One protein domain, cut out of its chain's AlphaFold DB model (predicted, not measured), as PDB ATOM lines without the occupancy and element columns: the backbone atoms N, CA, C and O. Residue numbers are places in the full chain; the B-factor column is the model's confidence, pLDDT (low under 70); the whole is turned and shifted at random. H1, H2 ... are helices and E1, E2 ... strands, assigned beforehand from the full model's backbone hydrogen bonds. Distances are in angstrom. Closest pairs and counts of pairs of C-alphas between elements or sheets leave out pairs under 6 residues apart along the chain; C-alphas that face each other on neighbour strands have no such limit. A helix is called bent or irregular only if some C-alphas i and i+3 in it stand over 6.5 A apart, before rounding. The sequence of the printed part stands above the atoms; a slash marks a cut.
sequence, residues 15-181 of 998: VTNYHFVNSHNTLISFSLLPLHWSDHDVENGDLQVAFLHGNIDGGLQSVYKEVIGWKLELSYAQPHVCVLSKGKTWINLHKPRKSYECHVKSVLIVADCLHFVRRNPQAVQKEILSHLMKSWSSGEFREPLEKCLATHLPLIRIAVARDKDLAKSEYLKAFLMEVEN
ATOM      1  N   VAL A  15     -25.657 -81.616 -58.311       86.06
ATOM      2  CA  VAL A  15     -25.475 -82.518 -57.161       86.06
ATOM      3  C   VAL A  15     -24.031 -82.482 -56.647       86.06
ATOM      4  O   VAL A  15     -23.059 -82.583 -57.398       86.06
ATOM      5  N   THR A  16     -23.900 -82.358 -55.332       85.94
ATOM      6  CA  THR A  16     -22.655 -82.360 -54.544       85.94
ATOM      7  C   THR A  16     -22.544 -83.621 -53.685       85.94
ATOM      8  O   THR A  16     -23.497 -84.386 -53.598       85.94
ATOM      9  N   ASN A  17     -21.392 -83.869 -53.054       86.06
ATOM     10  CA  ASN A  17     -21.132 -85.054 -52.224       86.06
ATOM     11  C   ASN A  17     -21.544 -86.386 -52.905       86.06
ATOM     12  O   ASN A  17     -22.013 -87.322 -52.254       86.06
ATOM     13  N   TYR A  18     -21.438 -86.455 -54.237       91.81
ATOM     14  CA  TYR A  18     -22.065 -87.532 -55.004       91.81
ATOM     15  C   TYR A  18     -21.257 -88.835 -54.994       91.81
ATOM     16  O   TYR A  18     -20.027 -88.828 -54.896       91.81
ATOM     17  N   HIS A  19     -21.958 -89.958 -55.129       94.00
ATOM     18  CA  HIS A  19     -21.403 -91.283 -55.398       94.00
ATOM     19  C   HIS A  19     -22.422 -92.146 -56.146       94.00
ATOM     20  O   HIS A  19     -23.622 -91.898 -56.062       94.00
ATOM     21  N   PHE A  20     -21.958 -93.153 -56.888       93.19
ATOM     22  CA  PHE A  20     -22.831 -94.050 -57.647       93.19
ATOM     23  C   PHE A  20     -22.689 -95.481 -57.140       93.19
ATOM     24  O   PHE A  20     -21.570 -95.944 -56.911       93.19
ATOM     25  N   VAL A  21     -23.814 -96.178 -56.991       88.75
ATOM     26  CA  VAL A  21     -23.861 -97.606 -56.640       88.75
ATOM     27  C   VAL A  21     -24.607 -98.405 -57.701       88.75
ATOM     28  O   VAL A  21     -25.493 -97.877 -58.368       88.75
ATOM     29  N   ASN A  22     -24.274 -99.684 -57.853       86.56
ATOM     30  CA  ASN A  22     -25.033-100.612 -58.695       86.56
ATOM     31  C   ASN A  22     -26.220-101.258 -57.942       86.56
ATOM     32  O   ASN A  22     -26.426-101.029 -56.750       86.56
ATOM     33  N   SER A  23     -26.959-102.144 -58.616       78.75
ATOM     34  CA  SER A  23     -28.022-102.996 -58.041       78.75
ATOM     35  C   SER A  23     -27.616-103.871 -56.842       78.75
ATOM     36  O   SER A  23     -28.485-104.429 -56.176       78.75
ATOM     37  N   HIS A  24     -26.320-104.005 -56.557       78.19
ATOM     38  CA  HIS A  24     -25.760-104.726 -55.407       78.19
ATOM     39  C   HIS A  24     -25.129-103.767 -54.381       78.19
ATOM     40  O   HIS A  24     -24.237-104.158 -53.630       78.19
ATOM     41  N   ASN A  25     -25.554-102.497 -54.383       73.88
ATOM     42  CA  ASN A  25     -25.079-101.412 -53.519       73.88
ATOM     43  C   ASN A  25     -23.546-101.199 -53.531       73.88
ATOM     44  O   ASN A  25     -22.971-100.649 -52.596       73.88
ATOM     45  N   THR A  26     -22.863-101.655 -54.586       82.69
ATOM     46  CA  THR A  26     -21.403-101.554 -54.731       82.69
ATOM     47  C   THR A  26     -21.044-100.279 -55.482       82.69
ATOM     48  O   THR A  26     -21.644-100.006 -56.523       82.69
ATOM     49  N   LEU A  27     -20.053 -99.526 -54.988       86.81
ATOM     50  CA  LEU A  27     -19.558 -98.311 -55.643       86.81
ATOM     51  C   LEU A  27     -19.055 -98.597 -57.069       86.81
ATOM     52  O   LEU A  27     -18.274 -99.523 -57.292       86.81
ATOM     53  N   ILE A  28     -19.483 -97.773 -58.022       88.62
ATOM     54  CA  ILE A  28     -19.131 -97.844 -59.449       88.62
ATOM     55  C   ILE A  28     -18.845 -96.442 -59.991       88.62
ATOM     56  O   ILE A  28     -19.400 -95.477 -59.486       88.62
ATOM     57  N   SER A  29     -18.014 -96.309 -61.029       89.69
ATOM     58  CA  SER A  29     -17.837 -95.021 -61.720       89.69
ATOM     59  C   SER A  29     -19.020 -94.730 -62.646       89.69
ATOM     60  O   SER A  29     -19.462 -95.624 -63.370       89.69
ATOM     61  N   PHE A  30     -19.459 -93.468 -62.731       90.31
ATOM     62  CA  PHE A  30     -20.431 -93.040 -63.749       90.31
ATOM     63  C   PHE A  30     -19.921 -93.280 -65.181       90.31
ATOM     64  O   PHE A  30     -20.721 -93.456 -66.091       90.31
ATOM     65  N   SER A  31     -18.599 -93.360 -65.387       87.88
ATOM     66  CA  SER A  31     -17.991 -93.638 -66.697       87.88
ATOM     67  C   SER A  31     -18.245 -95.058 -67.224       87.88
ATOM     68  O   SER A  31     -17.834 -95.363 -68.339       87.88
ATOM     69  N   LEU A  32     -18.881 -95.932 -66.431       86.50
ATOM     70  CA  LEU A  32     -19.375 -97.246 -66.865       86.50
ATOM     71  C   LEU A  32     -20.776 -97.177 -67.503       86.50
ATOM     72  O   LEU A  32     -21.219 -98.152 -68.103       86.50
ATOM     73  N   LEU A  33     -21.466 -96.038 -67.384       87.12
ATOM     74  CA  LEU A  33     -22.743 -95.781 -68.047       87.12
ATOM     75  C   LEU A  33     -22.525 -95.339 -69.509       87.12
ATOM     76  O   LEU A  33     -21.450 -94.826 -69.841       87.12
ATOM     77  N   PRO A  34     -23.540 -95.481 -70.385       84.69
ATOM     78  CA  PRO A  34     -23.524 -94.935 -71.738       84.69
ATOM     79  C   PRO A  34     -23.150 -93.458 -71.770       84.69
ATOM     80  O   PRO A  34     -23.709 -92.645 -71.035       84.69
ATOM     81  N   LEU A  35     -22.220 -93.119 -72.657       84.50
ATOM     82  CA  LEU A  35     -21.810 -91.747 -72.917       84.50
ATOM     83  C   LEU A  35     -22.633 -91.183 -74.084       84.50
ATOM     84  O   LEU A  35     -22.402 -91.533 -75.243       84.50
ATOM     85  N   HIS A  36     -23.562 -90.288 -73.772       81.44
ATOM     86  CA  HIS A  36     -24.353 -89.541 -74.744       81.44
ATOM     87  C   HIS A  36     -23.657 -88.222 -75.107       81.44
ATOM     88  O   HIS A  36     -22.939 -87.628 -74.304       81.44
ATOM     89  N   TRP A  37     -23.903 -87.748 -76.328       67.75
ATOM     90  CA  TRP A  37     -23.332 -86.504 -76.870       67.75
ATOM     91  C   TRP A  37     -24.386 -85.567 -77.479       67.75
ATOM     92  O   TRP A  37     -24.052 -84.494 -77.974       67.75
ATOM     93  N   SER A  38     -25.652 -85.977 -77.462       60.56
ATOM     94  CA  SER A  38     -26.817 -85.166 -77.798       60.56
ATOM     95  C   SER A  38     -28.015 -85.679 -77.003       60.56
ATOM     96  O   SER A  38     -28.052 -86.853 -76.626       60.56
ATOM     97  N   ASP A  39     -29.023 -84.835 -76.794       57.28
ATOM     98  CA  ASP A  39     -30.236 -85.193 -76.043       57.28
ATOM     99  C   ASP A  39     -31.207 -86.088 -76.858       57.28
ATOM    100  O   ASP A  39     -32.382 -86.241 -76.518       57.28
ATOM    101  N   HIS A  40     -30.728 -86.668 -77.965       51.34
ATOM    102  CA  HIS A  40     -31.477 -87.543 -78.875       51.34
ATOM    103  C   HIS A  40     -30.821 -88.929 -79.065       51.34
ATOM    104  O   HIS A  40     -31.493 -89.854 -79.516       51.34
ATOM    105  N   ASP A  41     -29.551 -89.108 -78.676       54.19
ATOM    106  CA  ASP A  41     -28.787 -90.362 -78.813       54.19
ATOM    107  C   ASP A  41     -29.131 -91.387 -77.691       54.19
ATOM    108  O   ASP A  41     -28.238 -91.832 -76.969       54.19
ATOM    109  N   VAL A  42     -30.407 -91.745 -77.476       54.31
ATOM    110  CA  VAL A  42     -30.836 -92.661 -76.384       54.31
ATOM    111  C   VAL A  42     -31.260 -94.039 -76.914       54.31
ATOM    112  O   VAL A  42     -32.441 -94.298 -77.145       54.31
ATOM    113  N   GLU A  43     -30.292 -94.947 -77.068       52.44
ATOM    114  CA  GLU A  43     -30.542 -96.369 -77.351       52.44
ATOM    115  C   GLU A  43     -30.613 -97.203 -76.058       52.44
ATOM    116  O   GLU A  43     -29.707 -97.169 -75.224       52.44
ATOM    117  N   ASN A  44     -31.677 -98.000 -75.903       46.78
ATOM    118  CA  ASN A  44     -31.841 -98.918 -74.772       46.78
ATOM    119  C   ASN A  44     -31.029-100.210 -74.984       46.78
ATOM    120  O   ASN A  44     -31.547-101.192 -75.518       46.78
ATOM    121  N   GLY A  45     -29.773-100.223 -74.538       48.44
ATOM    122  CA  GLY A  45     -29.035-101.469 -74.298       48.44
ATOM    123  C   GLY A  45     -29.493-102.189 -73.017       48.44
ATOM    124  O   GLY A  45     -30.193-101.607 -72.186       48.44
ATOM    125  N   ASP A  46     -29.053-103.438 -72.822       50.50
ATOM    126  CA  ASP A  46     -29.168-104.138 -71.531       50.50
ATOM    127  C   ASP A  46     -28.252-103.455 -70.501       50.50
ATOM    128  O   ASP A  46     -27.045-103.708 -70.442       50.50
ATOM    129  N   LEU A  47     -28.817-102.524 -69.730       56.06
ATOM    130  CA  LEU A  47     -28.043-101.588 -68.921       56.06
ATOM    131  C   LEU A  47     -27.785-102.060 -67.491       56.06
ATOM    132  O   LEU A  47     -28.655-102.585 -66.795       56.06
ATOM    133  N   GLN A  48     -26.560-101.801 -67.037       60.59
ATOM    134  CA  GLN A  48     -26.149-102.026 -65.661       60.59
ATOM    135  C   GLN A  48     -26.836-100.983 -64.766       60.59
ATOM    136  O   GLN A  48     -26.502 -99.802 -64.816       60.59
ATOM    137  N   VAL A  49     -27.820-101.423 -63.975       72.12
ATOM    138  CA  VAL A  49     -28.629-100.534 -63.126       72.12
ATOM    139  C   VAL A  49     -27.735 -99.822 -62.113       72.12
ATOM    140  O   VAL A  49     -27.095-100.470 -61.278       72.12
ATOM    141  N   ALA A  50     -27.724 -98.492 -62.186       87.81
ATOM    142  CA  ALA A  50     -26.935 -97.615 -61.338       87.81
ATOM    143  C   ALA A  50     -27.817 -96.559 -60.668       87.81
ATOM    144  O   ALA A  50     -28.766 -96.045 -61.262       87.81
ATOM    145  N   PHE A  51     -27.462 -96.192 -59.442       91.06
ATOM    146  CA  PHE A  51     -28.151 -95.181 -58.654       91.06
ATOM    147  C   PHE A  51     -27.178 -94.074 -58.261       91.06
ATOM    148  O   PHE A  51     -26.157 -94.327 -57.620       91.06
ATOM    149  N   LEU A  52     -27.517 -92.842 -58.638       92.50
ATOM    150  CA  LEU A  52     -26.893 -91.627 -58.135       92.50
ATOM    151  C   LEU A  52     -27.346 -91.406 -56.691       92.50
ATOM    152  O   LEU A  52     -28.529 -91.162 -56.455       92.50
ATOM    153  N   HIS A  53     -26.396 -91.412 -55.762       90.12
ATOM    154  CA  HIS A  53     -26.528 -90.796 -54.447       90.12
ATOM    155  C   HIS A  53     -25.802 -89.448 -54.431       90.12
ATOM    156  O   HIS A  53     -24.734 -89.301 -55.026       90.12
ATOM    157  N   GLY A  54     -26.305 -88.478 -53.677       87.56
ATOM    158  CA  GLY A  54     -25.580 -87.237 -53.399       87.56
ATOM    159  C   GLY A  54     -26.414 -86.251 -52.601       87.56
ATOM    160  O   GLY A  54     -27.471 -86.606 -52.090       87.56
ATOM    161  N   ASN A  55     -25.953 -85.009 -52.525       81.19
ATOM    162  CA  ASN A  55     -26.608 -83.918 -51.820       81.19
ATOM    163  C   ASN A  55     -26.904 -82.762 -52.789       81.19
ATOM    164  O   ASN A  55     -26.015 -82.341 -53.534       81.19
ATOM    165  N   ILE A  56     -28.107 -82.202 -52.733       76.94
ATOM    166  CA  ILE A  56     -28.464 -80.929 -53.389       76.94
ATOM    167  C   ILE A  56     -28.550 -79.802 -52.351       76.94
ATOM    168  O   ILE A  56     -28.347 -80.035 -51.154       76.94
ATOM    169  N   ASP A  57     -28.762 -78.569 -52.814       67.75
ATOM    170  CA  ASP A  57     -28.930 -77.365 -51.986       67.75
ATOM    171  C   ASP A  57     -27.837 -77.191 -50.917       67.75
ATOM    172  O   ASP A  57     -28.099 -76.953 -49.738       67.75
ATOM    173  N   GLY A  58     -26.577 -77.379 -51.325       57.62
ATOM    174  CA  GLY A  58     -25.400 -77.207 -50.466       57.62
ATOM    175  C   GLY A  58     -25.234 -78.253 -49.356       57.62
ATOM    176  O   GLY A  58     -24.354 -78.094 -48.516       57.62
ATOM    177  N   GLY A  59     -26.046 -79.315 -49.340       57.38
ATOM    178  CA  GLY A  59     -26.007 -80.352 -48.303       57.38
ATOM    179  C   GLY A  59     -27.359 -80.676 -47.668       57.38
ATOM    180  O   GLY A  59     -27.439 -81.649 -46.924       57.38
ATOM    181  N   LEU A  60     -28.401 -79.883 -47.942       45.38
ATOM    182  CA  LEU A  60     -29.665 -79.899 -47.195       45.38
ATOM    183  C   LEU A  60     -30.620 -81.049 -47.550       45.38
ATOM    184  O   LEU A  60     -31.455 -81.397 -46.720       45.38
ATOM    185  N   GLN A  61     -30.517 -81.639 -48.744       58.06
ATOM    186  CA  GLN A  61     -31.334 -82.793 -49.143       58.06
ATOM    187  C   GLN A  61     -30.483 -83.872 -49.812       58.06
ATOM    188  O   GLN A  61     -29.605 -83.561 -50.619       58.06
ATOM    189  N   SER A  62     -30.774 -85.141 -49.524       74.19
ATOM    190  CA  SER A  62     -30.142 -86.290 -50.177       74.19
ATOM    191  C   SER A  62     -30.897 -86.708 -51.443       74.19
ATOM    192  O   SER A  62     -32.070 -87.071 -51.375       74.19
ATOM    193  N   VAL A  63     -30.209 -86.732 -52.584       80.44
ATOM    194  CA  VAL A  63     -30.708 -87.310 -53.839       80.44
ATOM    195  C   VAL A  63     -30.434 -88.810 -53.861       80.44
ATOM    196  O   VAL A  63     -29.320 -89.243 -53.569       80.44
ATOM    197  N   TYR A  64     -31.440 -89.577 -54.280       86.62
ATOM    198  CA  TYR A  64     -31.319 -90.958 -54.739       86.62
ATOM    199  C   TYR A  64     -32.130 -91.111 -56.032       86.62
ATOM    200  O   TYR A  64     -33.357 -91.008 -55.995       86.62
ATOM    201  N   LYS A  65     -31.472 -91.307 -57.183       87.56
ATOM    202  CA  LYS A  65     -32.150 -91.519 -58.480       87.56
ATOM    203  C   LYS A  65     -31.456 -92.590 -59.318       87.56
ATOM    204  O   LYS A  65     -30.232 -92.612 -59.415       87.56
ATOM    205  N   GLU A  66     -32.247 -93.449 -59.959       89.62
ATOM    206  CA  GLU A  66     -31.758 -94.400 -60.964       89.62
ATOM    207  C   GLU A  66     -31.303 -93.637 -62.220       89.62
ATOM    208  O   GLU A  66     -32.032 -92.782 -62.736       89.62
ATOM    209  N   VAL A  67     -30.095 -93.936 -62.697       90.69
ATOM    210  CA  VAL A  67     -29.455 -93.288 -63.849       90.69
ATOM    211  C   VAL A  67     -29.115 -94.306 -64.934       90.69
ATOM    212  O   VAL A  67     -28.790 -95.458 -64.651       90.69
ATOM    213  N   ILE A  68     -29.198 -93.863 -66.187       88.19
ATOM    214  CA  ILE A  68     -29.113 -94.717 -67.383       88.19
ATOM    215  C   ILE A  68     -28.011 -94.292 -68.365       88.19
ATOM    216  O   ILE A  68     -27.785 -94.983 -69.353       88.19
ATOM    217  N   GLY A  69     -27.320 -93.178 -68.102       88.69
ATOM    218  CA  GLY A  69     -26.329 -92.593 -69.005       88.69
ATOM    219  C   GLY A  69     -25.650 -91.349 -68.430       88.69
ATOM    220  O   GLY A  69     -26.025 -90.868 -67.358       88.69
ATOM    221  N   TRP A  70     -24.664 -90.807 -69.143       91.38
ATOM    222  CA  TRP A  70     -23.961 -89.565 -68.806       91.38
ATOM    223  C   TRP A  70     -23.529 -88.770 -70.048       91.38
ATOM    224  O   TRP A  70     -23.486 -89.316 -71.147       91.38
ATOM    225  N   LYS A  71     -23.215 -87.479 -69.885       89.25
ATOM    226  CA  LYS A  71     -22.592 -86.615 -70.906       89.25
ATOM    227  C   LYS A  71     -21.528 -85.697 -70.293       89.25
ATOM    228  O   LYS A  71     -21.495 -85.492 -69.077       89.25
ATOM    229  N   LEU A  72     -20.653 -85.162 -71.144       89.50
ATOM    230  CA  LEU A  72     -19.565 -84.246 -70.782       89.50
ATOM    231  C   LEU A  72     -19.719 -82.925 -71.545       89.50
ATOM    232  O   LEU A  72     -19.593 -82.895 -72.768       89.50
ATOM    233  N   GLU A  73     -19.946 -81.827 -70.826       86.06
ATOM    234  CA  GLU A  73     -20.140 -80.491 -71.394       86.06
ATOM    235  C   GLU A  73     -18.939 -79.581 -71.081       86.06
ATOM    236  O   GLU A  73     -18.722 -79.127 -69.957       86.06
ATOM    237  N   LEU A  74     -18.120 -79.315 -72.102       84.88
ATOM    238  CA  LEU A  74     -16.893 -78.518 -71.992       84.88
ATOM    239  C   LEU A  74     -17.207 -77.015 -72.129       84.88
ATOM    240  O   LEU A  74     -16.984 -76.425 -73.190       84.88
ATOM    241  N   SER A  75     -17.763 -76.408 -71.076       77.19
ATOM    242  CA  SER A  75     -18.193 -74.997 -71.073       77.19
ATOM    243  C   SER A  75     -17.028 -73.992 -71.194       77.19
ATOM    244  O   SER A  75     -15.853 -74.359 -71.180       77.19
ATOM    245  N   TYR A  76     -17.343 -72.692 -71.286       67.00
ATOM    246  CA  TYR A  76     -16.338 -71.617 -71.245       67.00
ATOM    247  C   TYR A  76     -15.865 -71.261 -69.817       67.00
ATOM    248  O   TYR A  76     -14.928 -70.475 -69.657       67.00
ATOM    249  N   ALA A  77     -16.453 -71.842 -68.768       71.69
ATOM    250  CA  ALA A  77     -15.968 -71.692 -67.395       71.69
ATOM    251  C   ALA A  77     -15.098 -72.893 -66.991       71.69
ATOM    252  O   ALA A  77     -13.896 -72.746 -66.783       71.69
ATOM    253  N   GLN A  78     -15.714 -74.074 -66.944       76.88
ATOM    254  CA  GLN A  78     -15.149 -75.334 -66.449       76.88
ATOM    255  C   GLN A  78     -15.793 -76.541 -67.171       76.88
ATOM    256  O   GLN A  78     -16.851 -76.373 -67.793       76.88
ATOM    257  N   PRO A  79     -15.227 -77.761 -67.111       86.50
ATOM    258  CA  PRO A  79     -15.934 -78.961 -67.556       86.50
ATOM    259  C   PRO A  79     -17.098 -79.290 -66.607       86.50
ATOM    260  O   PRO A  79     -16.924 -79.326 -65.392       86.50
ATOM    261  N   HIS A  80     -18.274 -79.579 -67.163       85.88
ATOM    262  CA  HIS A  80     -19.428 -80.100 -66.428       85.88
ATOM    263  C   HIS A  80     -19.682 -81.556 -66.831       85.88
ATOM    264  O   HIS A  80     -19.627 -81.903 -68.009       85.88
ATOM    265  N   VAL A  81     -19.976 -82.412 -65.854       91.56
ATOM    266  CA  VAL A  81     -20.430 -83.790 -66.091       91.56
ATOM    267  C   VAL A  81     -21.911 -83.856 -65.749       91.56
ATOM    268  O   VAL A  81     -22.299 -83.424 -64.667       91.56
ATOM    269  N   CYS A  82     -22.733 -84.418 -66.630       90.62
ATOM    270  CA  CYS A  82     -24.169 -84.588 -66.401       90.62
ATOM    271  C   CYS A  82     -24.527 -86.077 -66.445       90.62
ATOM    272  O   CYS A  82     -23.948 -86.820 -67.235       90.62
ATOM    273  N   VAL A  83     -25.507 -86.521 -65.659       91.75
ATOM    274  CA  VAL A  83     -26.062 -87.885 -65.723       91.75
ATOM    275  C   VAL A  83     -27.543 -87.875 -66.067       91.75
ATOM    276  O   VAL A  83     -28.280 -86.985 -65.645       91.75
ATOM    277  N   LEU A  84     -27.964 -88.852 -66.866       89.06
ATOM    278  CA  LEU A  84     -29.332 -89.008 -67.340       89.06
ATOM    279  C   LEU A  84     -30.102 -89.876 -66.350       89.06
ATOM    280  O   LEU A  84     -29.773 -91.051 -66.167       89.06
ATOM    281  N   SER A  85     -31.127 -89.314 -65.716       88.12
ATOM    282  CA  SER A  85     -32.066 -90.079 -64.897       88.12
ATOM    283  C   SER A  85     -32.920 -91.001 -65.771       88.12
ATOM    284  O   SER A  85     -33.157 -90.740 -66.953       88.12
ATOM    285  N   LYS A  86     -33.477 -92.050 -65.169       81.62
ATOM    286  CA  LYS A  86     -34.490 -92.905 -65.809       81.62
ATOM    287  C   LYS A  86     -35.775 -92.160 -66.207       81.62
ATOM    288  O   LYS A  86     -36.472 -92.605 -67.114       81.62
ATOM    289  N   GLY A  87     -36.045 -91.004 -65.595       76.81
ATOM    290  CA  GLY A  87     -37.088 -90.055 -66.008       76.81
ATOM    291  C   GLY A  87     -36.741 -89.237 -67.262       76.81
ATOM    292  O   GLY A  87     -37.525 -88.388 -67.660       76.81
ATOM    293  N   LYS A  88     -35.585 -89.498 -67.896       80.00
ATOM    294  CA  LYS A  88     -34.983 -88.724 -69.000       80.00
ATOM    295  C   LYS A  88     -34.537 -87.307 -68.611       80.00
ATOM    296  O   LYS A  88     -34.339 -86.455 -69.473       80.00
ATOM    297  N   THR A  89     -34.321 -87.080 -67.319       83.38
ATOM    298  CA  THR A  89     -33.909 -85.790 -66.754       83.38
ATOM    299  C   THR A  89     -32.386 -85.721 -66.645       83.38
ATOM    300  O   THR A  89     -31.782 -86.582 -66.003       83.38
ATOM    301  N   TRP A  90     -31.748 -84.698 -67.218       87.69
ATOM    302  CA  TRP A  90     -30.320 -84.442 -67.002       87.69
ATOM    303  C   TRP A  90     -30.059 -83.814 -65.630       87.69
ATOM    304  O   TRP A  90     -30.768 -82.904 -65.214       87.69
ATOM    305  N   ILE A  91     -29.025 -84.297 -64.942       88.69
ATOM    306  CA  ILE A  91     -28.625 -83.855 -63.600       88.69
ATOM    307  C   ILE A  91     -27.127 -83.546 -63.626       88.69
ATOM    308  O   ILE A  91     -26.329 -84.437 -63.928       88.69
ATOM    309  N   ASN A  92     -26.715 -82.318 -63.301       89.06
ATOM    310  CA  ASN A  92     -25.288 -81.980 -63.257       89.06
ATOM    311  C   ASN A  92     -24.612 -82.550 -62.006       89.06
ATOM    312  O   ASN A  92     -25.173 -82.550 -60.910       89.06
ATOM    313  N   LEU A  93     -23.364 -82.974 -62.154       91.19
ATOM    314  CA  LEU A  93     -22.476 -83.386 -61.080       91.19
ATOM    315  C   LEU A  93     -21.458 -82.279 -60.816       91.19
ATOM    316  O   LEU A  93     -20.783 -81.820 -61.736       91.19
ATOM    317  N   HIS A  94     -21.334 -81.872 -59.555       85.88
ATOM    318  CA  HIS A  94     -20.390 -80.846 -59.124       85.88
ATOM    319  C   HIS A  94     -19.229 -81.479 -58.341       85.88
ATOM    320  O   HIS A  94     -18.266 -81.949 -58.944       85.88
ATOM    321  N   LYS A  95     -19.327 -81.584 -57.008       86.25
ATOM    322  CA  LYS A  95     -18.278 -82.188 -56.166       86.25
ATOM    323  C   LYS A  95     -18.627 -83.636 -55.769       86.25
ATOM    324  O   LYS A  95     -19.708 -83.828 -55.214       86.25
ATOM    325  N   PRO A  96     -17.765 -84.644 -55.999       88.19
ATOM    326  CA  PRO A  96     -17.963 -86.006 -55.486       88.19
ATOM    327  C   PRO A  96     -17.847 -86.083 -53.952       88.19
ATOM    328  O   PRO A  96     -17.397 -85.149 -53.291       88.19
ATOM    329  N   ARG A  97     -18.244 -87.218 -53.367       84.94
ATOM    330  CA  ARG A  97     -17.955 -87.576 -51.968       84.94
ATOM    331  C   ARG A  97     -16.466 -87.910 -51.817       84.94
ATOM    332  O   ARG A  97     -15.942 -88.683 -52.613       84.94
ATOM    333  N   LYS A  98     -15.802 -87.429 -50.756       80.25
ATOM    334  CA  LYS A  98     -14.338 -87.579 -50.572       80.25
ATOM    335  C   LYS A  98     -13.835 -89.035 -50.594       80.25
ATOM    336  O   LYS A  98     -12.762 -89.308 -51.116       80.25
ATOM    337  N   SER A  99     -14.619 -89.996 -50.094       77.00
ATOM    338  CA  SER A  99     -14.288 -91.434 -50.178       77.00
ATOM    339  C   SER A  99     -14.547 -92.060 -51.558       77.00
ATOM    340  O   SER A  99     -14.003 -93.114 -51.868       77.00
ATOM    341  N   TYR A 100     -15.366 -91.419 -52.392       86.31
ATOM    342  CA  TYR A 100     -15.721 -91.873 -53.737       86.31
ATOM    343  C   TYR A 100     -14.833 -91.257 -54.831       86.31
ATOM    344  O   TYR A 100     -14.715 -91.843 -55.903       86.31
ATOM    345  N   GLU A 101     -14.154 -90.134 -54.563       82.50
ATOM    346  CA  GLU A 101     -13.229 -89.455 -55.489       82.50
ATOM    347  C   GLU A 101     -12.298 -90.419 -56.243       82.50
ATOM    348  O   GLU A 101     -12.145 -90.301 -57.457       82.50
ATOM    349  N   CYS A 102     -11.742 -91.430 -55.568       80.62
ATOM    350  CA  CYS A 102     -10.861 -92.435 -56.173       80.62
ATOM    351  C   CYS A 102     -11.497 -93.262 -57.312       80.62
ATOM    352  O   CYS A 102     -10.762 -93.765 -58.160       80.62
ATOM    353  N   HIS A 103     -12.828 -93.369 -57.377       81.88
ATOM    354  CA  HIS A 103     -13.555 -94.070 -58.442       81.88
ATOM    355  C   HIS A 103     -13.753 -93.203 -59.699       81.88
ATOM    356  O   HIS A 103     -13.937 -93.747 -60.784       81.88
ATOM    357  N   VAL A 104     -13.700 -91.869 -59.573       89.50
ATOM    358  CA  VAL A 104     -13.973 -90.913 -60.671       89.50
ATOM    359  C   VAL A 104     -12.795 -90.001 -61.029       89.50
ATOM    360  O   VAL A 104     -12.821 -89.348 -62.071       89.50
ATOM    361  N   LYS A 105     -11.729 -89.969 -60.221       86.88
ATOM    362  CA  LYS A 105     -10.595 -89.045 -60.397       86.88
ATOM    363  C   LYS A 105      -9.977 -89.094 -61.795       86.88
ATOM    364  O   LYS A 105      -9.727 -88.046 -62.379       86.88
ATOM    365  N   SER A 106      -9.780 -90.285 -62.364       87.06
ATOM    366  CA  SER A 106      -9.158 -90.426 -63.687       87.06
ATOM    367  C   SER A 106     -10.034 -89.899 -64.832       87.06
ATOM    368  O   SER A 106      -9.496 -89.302 -65.759       87.06
ATOM    369  N   VAL A 107     -11.367 -90.044 -64.765       89.19
ATOM    370  CA  VAL A 107     -12.272 -89.484 -65.793       89.19
ATOM    371  C   VAL A 107     -12.426 -87.967 -65.642       89.19
ATOM    372  O   VAL A 107     -12.446 -87.260 -66.646       89.19
ATOM    373  N   LEU A 108     -12.433 -87.442 -64.411       89.94
ATOM    374  CA  LEU A 108     -12.462 -85.995 -64.158       89.94
ATOM    375  C   LEU A 108     -11.161 -85.301 -64.605       89.94
ATOM    376  O   LEU A 108     -11.220 -84.242 -65.223       89.94
ATOM    377  N   ILE A 109      -9.998 -85.926 -64.388       88.62
ATOM    378  CA  ILE A 109      -8.705 -85.462 -64.925       88.62
ATOM    379  C   ILE A 109      -8.722 -85.410 -66.462       88.62
ATOM    380  O   ILE A 109      -8.218 -84.458 -67.055       88.62
ATOM    381  N   VAL A 110      -9.313 -86.409 -67.128       89.88
ATOM    382  CA  VAL A 110      -9.429 -86.415 -68.597       89.88
ATOM    383  C   VAL A 110     -10.430 -85.361 -69.087       89.88
ATOM    384  O   VAL A 110     -10.160 -84.708 -70.091       89.88
ATOM    385  N   ALA A 111     -11.529 -85.120 -68.369       91.12
ATOM    386  CA  ALA A 111     -12.463 -84.031 -68.667       91.12
ATOM    387  C   ALA A 111     -11.799 -82.640 -68.578       91.12
ATOM    388  O   ALA A 111     -11.989 -81.814 -69.471       91.12
ATOM    389  N   ASP A 112     -10.981 -82.405 -67.550       88.88
ATOM    390  CA  ASP A 112     -10.214 -81.164 -67.362       88.88
ATOM    391  C   ASP A 112      -9.117 -80.996 -68.430       88.88
ATOM    392  O   ASP A 112      -8.992 -79.944 -69.059       88.88
ATOM    393  N   CYS A 113      -8.402 -82.079 -68.756       90.62
ATOM    394  CA  CYS A 113      -7.451 -82.113 -69.868       90.62
ATOM    395  C   CYS A 113      -8.117 -81.757 -71.211       90.62
ATOM    396  O   CYS A 113      -7.588 -80.935 -71.962       90.62
ATOM    397  N   LEU A 114      -9.283 -82.338 -71.519       91.19
ATOM    398  CA  LEU A 114     -10.040 -82.026 -72.736       91.19
ATOM    399  C   LEU A 114     -10.528 -80.567 -72.731       91.19
ATOM    400  O   LEU A 114     -10.377 -79.878 -73.736       91.19
ATOM    401  N   HIS A 115     -11.044 -80.060 -71.607       92.06
ATOM    402  CA  HIS A 115     -11.436 -78.654 -71.457       92.06
ATOM    403  C   HIS A 115     -10.269 -77.691 -71.737       92.06
ATOM    404  O   HIS A 115     -10.413 -76.762 -72.537       92.06
ATOM    405  N   PHE A 116      -9.098 -77.930 -71.141       90.94
ATOM    406  CA  PHE A 116      -7.912 -77.100 -71.348       90.94
ATOM    407  C   PHE A 116      -7.416 -77.142 -72.799       90.94
ATOM    408  O   PHE A 116      -7.155 -76.095 -73.398       90.94
ATOM    409  N   VAL A 117      -7.330 -78.337 -73.390       90.94
ATOM    410  CA  VAL A 117      -6.832 -78.535 -74.759       90.94
ATOM    411  C   VAL A 117      -7.787 -77.969 -75.814       90.94
ATOM    412  O   VAL A 117      -7.327 -77.370 -76.783       90.94
ATOM    413  N   ARG A 118      -9.108 -78.063 -75.612       90.50
ATOM    414  CA  ARG A 118     -10.121 -77.439 -76.488       90.50
ATOM    415  C   ARG A 118      -9.914 -75.929 -76.622       90.50
ATOM    416  O   ARG A 118     -10.113 -75.362 -77.692       90.50
ATOM    417  N   ARG A 119      -9.506 -75.280 -75.527       88.19
ATOM    418  CA  ARG A 119      -9.263 -73.829 -75.442       88.19
ATOM    419  C   ARG A 119      -7.858 -73.440 -75.899       88.19
ATOM    420  O   ARG A 119      -7.656 -72.309 -76.328       88.19
ATOM    421  N   ASN A 120      -6.913 -74.378 -75.850       88.94
ATOM    422  CA  ASN A 120      -5.523 -74.192 -76.252       88.94
ATOM    423  C   ASN A 120      -5.089 -75.309 -77.229       88.94
ATOM    424  O   ASN A 120      -4.278 -76.157 -76.855       88.94
ATOM    425  N   PRO A 121      -5.571 -75.347 -78.492       87.31
ATOM    426  CA  PRO A 121      -5.276 -76.462 -79.405       87.31
ATOM    427  C   PRO A 121      -3.788 -76.620 -79.768       87.31
ATOM    428  O   PRO A 121      -3.378 -77.654 -80.283       87.31
ATOM    429  N   GLN A 122      -2.973 -75.594 -79.517       85.88
ATOM    430  CA  GLN A 122      -1.521 -75.618 -79.723       85.88
ATOM    431  C   GLN A 122      -0.731 -75.961 -78.446       85.88
ATOM    432  O   GLN A 122       0.495 -75.969 -78.488       85.88
ATOM    433  N   ALA A 123      -1.405 -76.231 -77.318       87.44
ATOM    434  CA  ALA A 123      -0.736 -76.538 -76.057       87.44
ATOM    435  C   ALA A 123       0.038 -77.859 -76.130       87.44
ATOM    436  O   ALA A 123      -0.492 -78.890 -76.557       87.44
ATOM    437  N   VAL A 124       1.281 -77.836 -75.654       86.50
ATOM    438  CA  VAL A 124       2.133 -79.031 -75.583       86.50
ATOM    439  C   VAL A 124       1.953 -79.770 -74.253       86.50
ATOM    440  O   VAL A 124       1.539 -79.191 -73.249       86.50
ATOM    441  N   GLN A 125       2.331 -81.052 -74.216       83.06
ATOM    442  CA  GLN A 125       2.248 -81.944 -73.044       83.06
ATOM    443  C   GLN A 125       2.668 -81.273 -71.719       83.06
ATOM    444  O   GLN A 125       1.987 -81.406 -70.705       83.06
ATOM    445  N   LYS A 126       3.767 -80.505 -71.727       82.12
ATOM    446  CA  LYS A 126       4.300 -79.787 -70.557       82.12
ATOM    447  C   LYS A 126       3.364 -78.693 -70.027       82.12
ATOM    448  O   LYS A 126       3.327 -78.454 -68.824       82.12
ATOM    449  N   GLU A 127       2.623 -78.025 -70.904       85.12
ATOM    450  CA  GLU A 127       1.678 -76.961 -70.550       85.12
ATOM    451  C   GLU A 127       0.376 -77.556 -70.019       85.12
ATOM    452  O   GLU A 127      -0.119 -77.103 -68.990       85.12
ATOM    453  N   ILE A 128      -0.105 -78.634 -70.646       87.06
ATOM    454  CA  ILE A 128      -1.245 -79.434 -70.173       87.06
ATOM    455  C   ILE A 128      -0.947 -79.987 -68.772       87.06
ATOM    456  O   ILE A 128      -1.725 -79.782 -67.842       87.06
ATOM    457  N   LEU A 129       0.226 -80.597 -68.579       82.56
ATOM    458  CA  LEU A 129       0.686 -81.075 -67.274       82.56
ATOM    459  C   LEU A 129       0.827 -79.921 -66.264       82.56
ATOM    460  O   LEU A 129       0.403 -80.050 -65.120       82.56
ATOM    461  N   SER A 130       1.366 -78.766 -66.675       81.81
ATOM    462  CA  SER A 130       1.458 -77.577 -65.813       81.81
ATOM    463  C   SER A 130       0.105 -76.923 -65.506       81.81
ATOM    464  O   SER A 130       0.051 -76.124 -64.568       81.81
ATOM    465  N   HIS A 131      -0.948 -77.195 -66.275       85.75
ATOM    466  CA  HIS A 131      -2.314 -76.806 -65.937       85.75
ATOM    467  C   HIS A 131      -2.908 -77.793 -64.930       85.75
ATOM    468  O   HIS A 131      -3.329 -77.375 -63.858       85.75
ATOM    469  N   LEU A 132      -2.830 -79.098 -65.206       84.19
ATOM    470  CA  LEU A 132      -3.354 -80.141 -64.319       84.19
ATOM    471  C   LEU A 132      -2.700 -80.105 -62.924       84.19
ATOM    472  O   LEU A 132      -3.410 -80.192 -61.933       84.19
ATOM    473  N   MET A 133      -1.388 -79.857 -62.819       78.69
ATOM    474  CA  MET A 133      -0.683 -79.654 -61.534       78.69
ATOM    475  C   MET A 133      -1.000 -78.318 -60.820       78.69
ATOM    476  O   MET A 133      -0.420 -78.040 -59.771       78.69
ATOM    477  N   LYS A 134      -1.849 -77.456 -61.398       80.69
ATOM    478  CA  LYS A 134      -2.377 -76.231 -60.765       80.69
ATOM    479  C   LYS A 134      -3.862 -76.363 -60.432       80.69
ATOM    480  O   LYS A 134      -4.265 -75.923 -59.363       80.69
ATOM    481  N   SER A 135      -4.654 -76.948 -61.334       74.88
ATOM    482  CA  SER A 135      -6.084 -77.226 -61.130       74.88
ATOM    483  C   SER A 135      -6.310 -78.308 -60.068       74.88
ATOM    484  O   SER A 135      -7.273 -78.241 -59.311       74.88
ATOM    485  N   TRP A 136      -5.394 -79.277 -59.985       74.88
ATOM    486  CA  TRP A 136      -5.355 -80.321 -58.966       74.88
ATOM    487  C   TRP A 136      -4.129 -80.079 -58.088       74.88
ATOM    488  O   TRP A 136      -3.017 -79.946 -58.607       74.88
ATOM    489  N   SER A 137      -4.324 -80.023 -56.768       58.59
ATOM    490  CA  SER A 137      -3.276 -79.735 -55.777       58.59
ATOM    491  C   SER A 137      -2.019 -80.574 -56.040       58.59
ATOM    492  O   SER A 137      -2.135 -81.762 -56.326       58.59
ATOM    493  N   SER A 138      -0.807 -80.023 -55.918       46.78
ATOM    494  CA  SER A 138       0.418 -80.644 -56.470       46.78
ATOM    495  C   SER A 138       0.779 -82.057 -55.961       46.78
ATOM    496  O   SER A 138       1.661 -82.695 -56.531       46.78
ATOM    497  N   GLY A 139       0.136 -82.555 -54.897       50.34
ATOM    498  CA  GLY A 139       0.253 -83.938 -54.406       50.34
ATOM    499  C   GLY A 139      -0.828 -84.910 -54.912       50.34
ATOM    500  O   GLY A 139      -0.751 -86.104 -54.622       50.34
ATOM    501  N   GLU A 140      -1.832 -84.429 -55.646       49.16
ATOM    502  CA  GLU A 140      -3.001 -85.186 -56.106       49.16
ATOM    503  C   GLU A 140      -2.851 -85.784 -57.507       49.16
ATOM    504  O   GLU A 140      -3.366 -86.875 -57.765       49.16
ATOM    505  N   PHE A 141      -2.174 -85.074 -58.412       52.78
ATOM    506  CA  PHE A 141      -1.874 -85.552 -59.758       52.78
ATOM    507  C   PHE A 141      -0.557 -86.341 -59.725       52.78
ATOM    508  O   PHE A 141       0.526 -85.762 -59.675       52.78
ATOM    509  N   ARG A 142      -0.648 -87.676 -59.700       53.62
ATOM    510  CA  ARG A 142       0.512 -88.581 -59.532       53.62
ATOM    511  C   ARG A 142       0.668 -89.652 -60.609       53.62
ATOM    512  O   ARG A 142       1.687 -90.336 -60.640       53.62
ATOM    513  N   GLU A 143      -0.329 -89.831 -61.469       58.03
ATOM    514  CA  GLU A 143      -0.258 -90.791 -62.569       58.03
ATOM    515  C   GLU A 143       0.309 -90.130 -63.838       58.03
ATOM    516  O   GLU A 143       0.068 -88.941 -64.052       58.03
ATOM    517  N   PRO A 144       1.029 -90.865 -64.709       72.25
ATOM    518  CA  PRO A 144       1.398 -90.359 -66.028       72.25
ATOM    519  C   PRO A 144       0.144 -89.976 -66.821       72.25
ATOM    520  O   PRO A 144      -0.793 -90.775 -66.916       72.25
ATOM    521  N   LEU A 145       0.131 -88.779 -67.407       77.00
ATOM    522  CA  LEU A 145      -1.019 -88.239 -68.140       77.00
ATOM    523  C   LEU A 145      -1.476 -89.196 -69.253       77.00
ATOM    524  O   LEU A 145      -2.665 -89.447 -69.425       77.00
ATOM    525  N   GLU A 146      -0.520 -89.822 -69.926       79.00
ATOM    526  CA  GLU A 146      -0.707 -90.768 -71.026       79.00
ATOM    527  C   GLU A 146      -1.435 -92.036 -70.557       79.00
ATOM    528  O   GLU A 146      -2.242 -92.600 -71.293       79.00
ATOM    529  N   LYS A 147      -1.211 -92.463 -69.304       79.06
ATOM    530  CA  LYS A 147      -1.905 -93.599 -68.678       79.06
ATOM    531  C   LYS A 147      -3.361 -93.244 -68.360       79.06
ATOM    532  O   LYS A 147      -4.258 -94.049 -68.619       79.06
ATOM    533  N   CYS A 148      -3.608 -92.042 -67.834       80.69
ATOM    534  CA  CYS A 148      -4.960 -91.535 -67.583       80.69
ATOM    535  C   CYS A 148      -5.753 -91.418 -68.890       80.69
ATOM    536  O   CYS A 148      -6.873 -91.921 -68.981       80.69
ATOM    537  N   LEU A 149      -5.144 -90.826 -69.922       84.50
ATOM    538  CA  LEU A 149      -5.738 -90.686 -71.250       84.50
ATOM    539  C   LEU A 149      -6.007 -92.057 -71.891       84.50
ATOM    540  O   LEU A 149      -7.117 -92.303 -72.355       84.50
ATOM    541  N   ALA A 150      -5.049 -92.993 -71.856       82.69
ATOM    542  CA  ALA A 150      -5.228 -94.331 -72.428       82.69
ATOM    543  C   ALA A 150      -6.350 -95.132 -71.742       82.69
ATOM    544  O   ALA A 150      -7.068 -95.876 -72.408       82.69
ATOM    545  N   THR A 151      -6.549 -94.936 -70.434       83.56
ATOM    546  CA  THR A 151      -7.658 -95.547 -69.676       83.56
ATOM    547  C   THR A 151      -9.030 -95.073 -70.175       83.56
ATOM    548  O   THR A 151      -9.989 -95.840 -70.153       83.56
ATOM    549  N   HIS A 152      -9.118 -93.841 -70.692       87.12
ATOM    550  CA  HIS A 152     -10.351 -93.215 -71.191       87.12
ATOM    551  C   HIS A 152     -10.333 -92.974 -72.712       87.12
ATOM    552  O   HIS A 152     -11.033 -92.099 -73.225       87.12
ATOM    553  N   LEU A 153      -9.574 -93.780 -73.463       85.88
ATOM    554  CA  LEU A 153      -9.445 -93.670 -74.922       85.88
ATOM    555  C   LEU A 153     -10.790 -93.589 -75.687       85.88
ATOM    556  O   LEU A 153     -10.863 -92.793 -76.626       85.88
ATOM    557  N   PRO A 154     -11.867 -94.332 -75.333       83.00
ATOM    558  CA  PRO A 154     -13.153 -94.214 -76.027       83.00
ATOM    559  C   PRO A 154     -13.793 -92.824 -75.885       83.00
ATOM    560  O   PRO A 154     -14.280 -92.276 -76.872       83.00
ATOM    561  N   LEU A 155     -13.731 -92.229 -74.686       87.69
ATOM    562  CA  LEU A 155     -14.203 -90.866 -74.418       87.69
ATOM    563  C   LEU A 155     -13.441 -89.856 -75.287       87.69
ATOM    564  O   LEU A 155     -14.061 -89.044 -75.968       87.69
ATOM    565  N   ILE A 156     -12.107 -89.953 -75.314       89.75
ATOM    566  CA  ILE A 156     -11.237 -89.046 -76.081       89.75
ATOM    567  C   ILE A 156     -11.504 -89.167 -77.583       89.75
ATOM    568  O   ILE A 156     -11.665 -88.149 -78.252       89.75
ATOM    569  N   ARG A 157     -11.602 -90.392 -78.119       85.94
ATOM    570  CA  ARG A 157     -11.899 -90.621 -79.543       85.94
ATOM    571  C   ARG A 157     -13.214 -89.972 -79.965       85.94
ATOM    572  O   ARG A 157     -13.239 -89.290 -80.985       85.94
ATOM    573  N   ILE A 158     -14.292 -90.149 -79.196       83.50
ATOM    574  CA  ILE A 158     -15.596 -89.572 -79.561       83.50
ATOM    575  C   ILE A 158     -15.581 -88.044 -79.380       83.50
ATOM    576  O   ILE A 158     -16.107 -87.334 -80.236       83.50
ATOM    577  N   ALA A 159     -14.914 -87.532 -78.339       87.38
ATOM    578  CA  ALA A 159     -14.746 -86.097 -78.110       87.38
ATOM    579  C   ALA A 159     -14.013 -85.408 -79.276       87.38
ATOM    580  O   ALA A 159     -14.513 -84.432 -79.828       87.38
ATOM    581  N   VAL A 160     -12.868 -85.953 -79.702       88.94
ATOM    582  CA  VAL A 160     -12.072 -85.439 -80.832       88.94
ATOM    583  C   VAL A 160     -12.804 -85.606 -82.170       88.94
ATOM    584  O   VAL A 160     -12.660 -84.763 -83.049       88.94
ATOM    585  N   ALA A 161     -13.621 -86.653 -82.335       84.94
ATOM    586  CA  ALA A 161     -14.399 -86.868 -83.556       84.94
ATOM    587  C   ALA A 161     -15.634 -85.952 -83.683       84.94
ATOM    588  O   ALA A 161     -16.043 -85.650 -84.806       84.94
ATOM    589  N   ARG A 162     -16.251 -85.529 -82.566       78.94
ATOM    590  CA  ARG A 162     -17.462 -84.680 -82.567       78.94
ATOM    591  C   ARG A 162     -17.176 -83.184 -82.352       78.94
ATOM    592  O   ARG A 162     -17.907 -82.364 -82.907       78.94
ATOM    593  N   ASP A 163     -16.135 -82.802 -81.608       84.62
ATOM    594  CA  ASP A 163     -15.807 -81.394 -81.333       84.62
ATOM    595  C   ASP A 163     -14.711 -80.834 -82.260       84.62
ATOM    596  O   ASP A 163     -13.583 -81.324 -82.321       84.62
ATOM    597  N   LYS A 164     -15.042 -79.747 -82.969       85.50
ATOM    598  CA  LYS A 164     -14.185 -79.139 -84.002       85.50
ATOM    599  C   LYS A 164     -12.956 -78.408 -83.459       85.50
ATOM    600  O   LYS A 164     -12.089 -78.063 -84.262       85.50
ATOM    601  N   ASP A 165     -12.880 -78.138 -82.160       85.81
ATOM    602  CA  ASP A 165     -11.761 -77.429 -81.533       85.81
ATOM    603  C   ASP A 165     -10.800 -78.411 -80.850       85.81
ATOM    604  O   ASP A 165      -9.587 -78.291 -81.027       85.81
ATOM    605  N   LEU A 166     -11.315 -79.482 -80.235       89.00
ATOM    606  CA  LEU A 166     -10.521 -80.671 -79.891       89.00
ATOM    607  C   LEU A 166      -9.865 -81.295 -81.133       89.00
ATOM    608  O   LEU A 166      -8.682 -81.636 -81.088       89.00
ATOM    609  N   ALA A 167     -10.574 -81.363 -82.264       88.50
ATOM    610  CA  ALA A 167     -10.035 -81.833 -83.547       88.50
ATOM    611  C   ALA A 167      -8.860 -80.992 -84.098       88.50
ATOM    612  O   ALA A 167      -8.151 -81.438 -85.003       88.50
ATOM    613  N   LYS A 168      -8.621 -79.783 -83.567       88.88
ATOM    614  CA  LYS A 168      -7.460 -78.939 -83.908       88.88
ATOM    615  C   LYS A 168      -6.244 -79.204 -83.019       88.88
ATOM    616  O   LYS A 168      -5.195 -78.625 -83.279       88.88
ATOM    617  N   SER A 169      -6.359 -80.037 -81.983       91.75
ATOM    618  CA  SER A 169      -5.252 -80.294 -81.062       91.75
ATOM    619  C   SER A 169      -4.174 -81.169 -81.689       91.75
ATOM    620  O   SER A 169      -4.416 -82.341 -81.975       91.75
ATOM    621  N   GLU A 170      -2.961 -80.638 -81.837       85.81
ATOM    622  CA  GLU A 170      -1.822 -81.446 -82.296       85.81
ATOM    623  C   GLU A 170      -1.402 -82.489 -81.246       85.81
ATOM    624  O   GLU A 170      -1.044 -83.607 -81.609       85.81
ATOM    625  N   TYR A 171      -1.543 -82.185 -79.947       89.38
ATOM    626  CA  TYR A 171      -1.281 -83.150 -78.872       89.38
ATOM    627  C   TYR A 171      -2.255 -84.337 -78.895       89.38
ATOM    628  O   TYR A 171      -1.813 -85.483 -78.839       89.38
ATOM    629  N   LEU A 172      -3.570 -84.103 -79.026       89.38
ATOM    630  CA  LEU A 172      -4.540 -85.208 -79.066       89.38
ATOM    631  C   LEU A 172      -4.456 -86.011 -80.370       89.38
ATOM    632  O   LEU A 172      -4.644 -87.224 -80.329       89.38
ATOM    633  N   LYS A 173      -4.121 -85.381 -81.506       86.38
ATOM    634  CA  LYS A 173      -3.801 -86.107 -82.748       86.38
ATOM    635  C   LYS A 173      -2.593 -87.019 -82.555       86.38
ATOM    636  O   LYS A 173      -2.700 -88.206 -82.840       86.38
ATOM    637  N   ALA A 174      -1.480 -86.487 -82.042       84.44
ATOM    638  CA  ALA A 174      -0.267 -87.261 -81.791       84.44
ATOM    639  C   ALA A 174      -0.543 -88.435 -80.840       84.44
ATOM    640  O   ALA A 174      -0.248 -89.575 -81.184       84.44
ATOM    641  N   PHE A 175      -1.214 -88.184 -79.711       87.62
ATOM    642  CA  PHE A 175      -1.602 -89.220 -78.752       87.62
ATOM    643  C   PHE A 175      -2.483 -90.318 -79.377       87.62
ATOM    644  O   PHE A 175      -2.217 -91.503 -79.190       87.62
ATOM    645  N   LEU A 176      -3.514 -89.955 -80.152       87.44
ATOM    646  CA  LEU A 176      -4.365 -90.943 -80.825       87.44
ATOM    647  C   LEU A 176      -3.587 -91.743 -81.883       87.44
ATOM    648  O   LEU A 176      -3.754 -92.958 -81.959       87.44
ATOM    649  N   MET A 177      -2.693 -91.098 -82.640       81.38
ATOM    650  CA  MET A 177      -1.831 -91.765 -83.624       81.38
ATOM    651  C   MET A 177      -0.805 -92.709 -82.978       81.38
ATOM    652  O   MET A 177      -0.589 -93.802 -83.498       81.38
ATOM    653  N   GLU A 178      -0.210 -92.341 -81.839       80.25
ATOM    654  CA  GLU A 178       0.697 -93.206 -81.066       80.25
ATOM    655  C   GLU A 178      -0.018 -94.457 -80.535       80.25
ATOM    656  O   GLU A 178       0.521 -95.563 -80.605       80.25
ATOM    657  N   VAL A 179      -1.249 -94.298 -80.036       78.19
ATOM    658  CA  VAL A 179      -2.078 -95.407 -79.534       78.19
ATOM    659  C   VAL A 179      -2.593 -96.302 -80.669       78.19
ATOM    660  O   VAL A 179      -2.775 -97.504 -80.471       78.19
ATOM    661  N   GLU A 180      -2.813 -95.750 -81.863       73.12
ATOM    662  CA  GLU A 180      -3.279 -96.496 -83.039       73.12
ATOM    663  C   GLU A 180      -2.149 -97.155 -83.840       73.12
ATOM    664  O   GLU A 180      -2.404 -98.129 -84.549       73.12
ATOM    665  N   ASN A 181      -0.904 -96.683 -83.714       62.09
ATOM    666  CA  ASN A 181       0.234 -97.209 -84.464       62.09
ATOM    667  C   ASN A 181       1.552 -97.166 -83.648       62.09
ATOM    668  O   ASN A 181       2.406 -96.308 -83.886       62.09
TER     669      ASN A 181
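What this domain is: This is residues 15 to 181 of the 998 residues of the protein "Putative zinc finger, RING/FYVE/PHD-type, Methyltransferase, trithorax" of Helianthus annuus (UniProt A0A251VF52). A strongly twisted sheet of five strands, folded back on itself so that E1 and E2 face E4 and E5, makes one side of the domain, and five helices make the other. The longest helix, H1, sits between the two sides, over the sheet, with H2, H3, H4 and H5 gathered loosely round it and off the sheet. The printed part has 167 residues, in the order E1 E2 E3 E4 E5 H1 H2 H3 H4 H5, and the class is mixed, helices and strands. The sheet's order is E1 - E2 - E3 - E4 - E5, all antiparallel. The whole is compact, with a radius of gyration of the C-alphas of 16.2 A and spans of 42 by 37 by 28 A.

How they stand to each other: E1, residues 16 to 22, E2, residues 50 to 56, E3, residues 61 to 74, E4, residues 79 to 85, and E5, residues 90 to 93, form a meander, each strand the antiparallel neighbour of the one before. It is a folded sheet, two leaves facing each other with E3 as the hinge; E3 bends by 103 degrees at residue 66. Within hydrogen-bond range are N 19 and O 53, 2.9 A, for E1 and E2; N 54 and O 63, 3.1 A, for E2 and E3; N 71 and O 82, 2.8 A, for E3 and E4; and N 91 and O 83, 2.9 A, for E4 and E5. The closest C-alphas of edge strands E1 and E5, Thr 16 and Leu 93, are 6.6 A apart. H1, residues 101 to 119, is on the sheet at a height of 9.0 A, over E3 and E4 and only just over E1, where 3 of its C-alphas fall. It runs along the strands, at 20 degrees to E3 on the local plane. H1 is irregular, with C-alphas 103 and 106 7.8 A apart. With residues 109 to 117 alone it touches H2, residues 125 to 135, at a steep tilt of 57 degrees, closest at the C-alphas of Cys 113 and Ile 128, 6.8 A. With residues 106 to 110 alone it touches H3, residues 145 to 151, closest at the C-alphas of Ser 106 and Cys 148, 5.8 A. H4, residues 153 to 162, is close to but not clearly touching H1, the C-alphas of Leu 114 and Ile 156 being closest at 7.9 A. H5, residues 170 to 180, is close to but not clearly touching H4, closest at the C-alphas of Arg 157 and Leu 176, 7.6 A. Every O i to N i+4 pair is within hydrogen-bond range in H3, H4 and H5; in H1 13 of 15 are, in H2 6 of 7.

Where its parts are: E1 begins at C-alpha 16, (-22.655, -82.360, -54.544). E3 spans 27.4 A and H1 25.7 A. H5 ends at C-alpha 180, (-3.279, -96.496, -83.039).

The domain as a whole: The C-alphas farthest apart, Leu 60 and Asn 181, are 50.8 A apart. The printed part has no cut. The link from E1 to E2, 27 residues, is long. Mean pLDDT of the printed part is 80.7; residues 37 to 48, 57 to 61, 76, 137 to 143 and 181 are under 70.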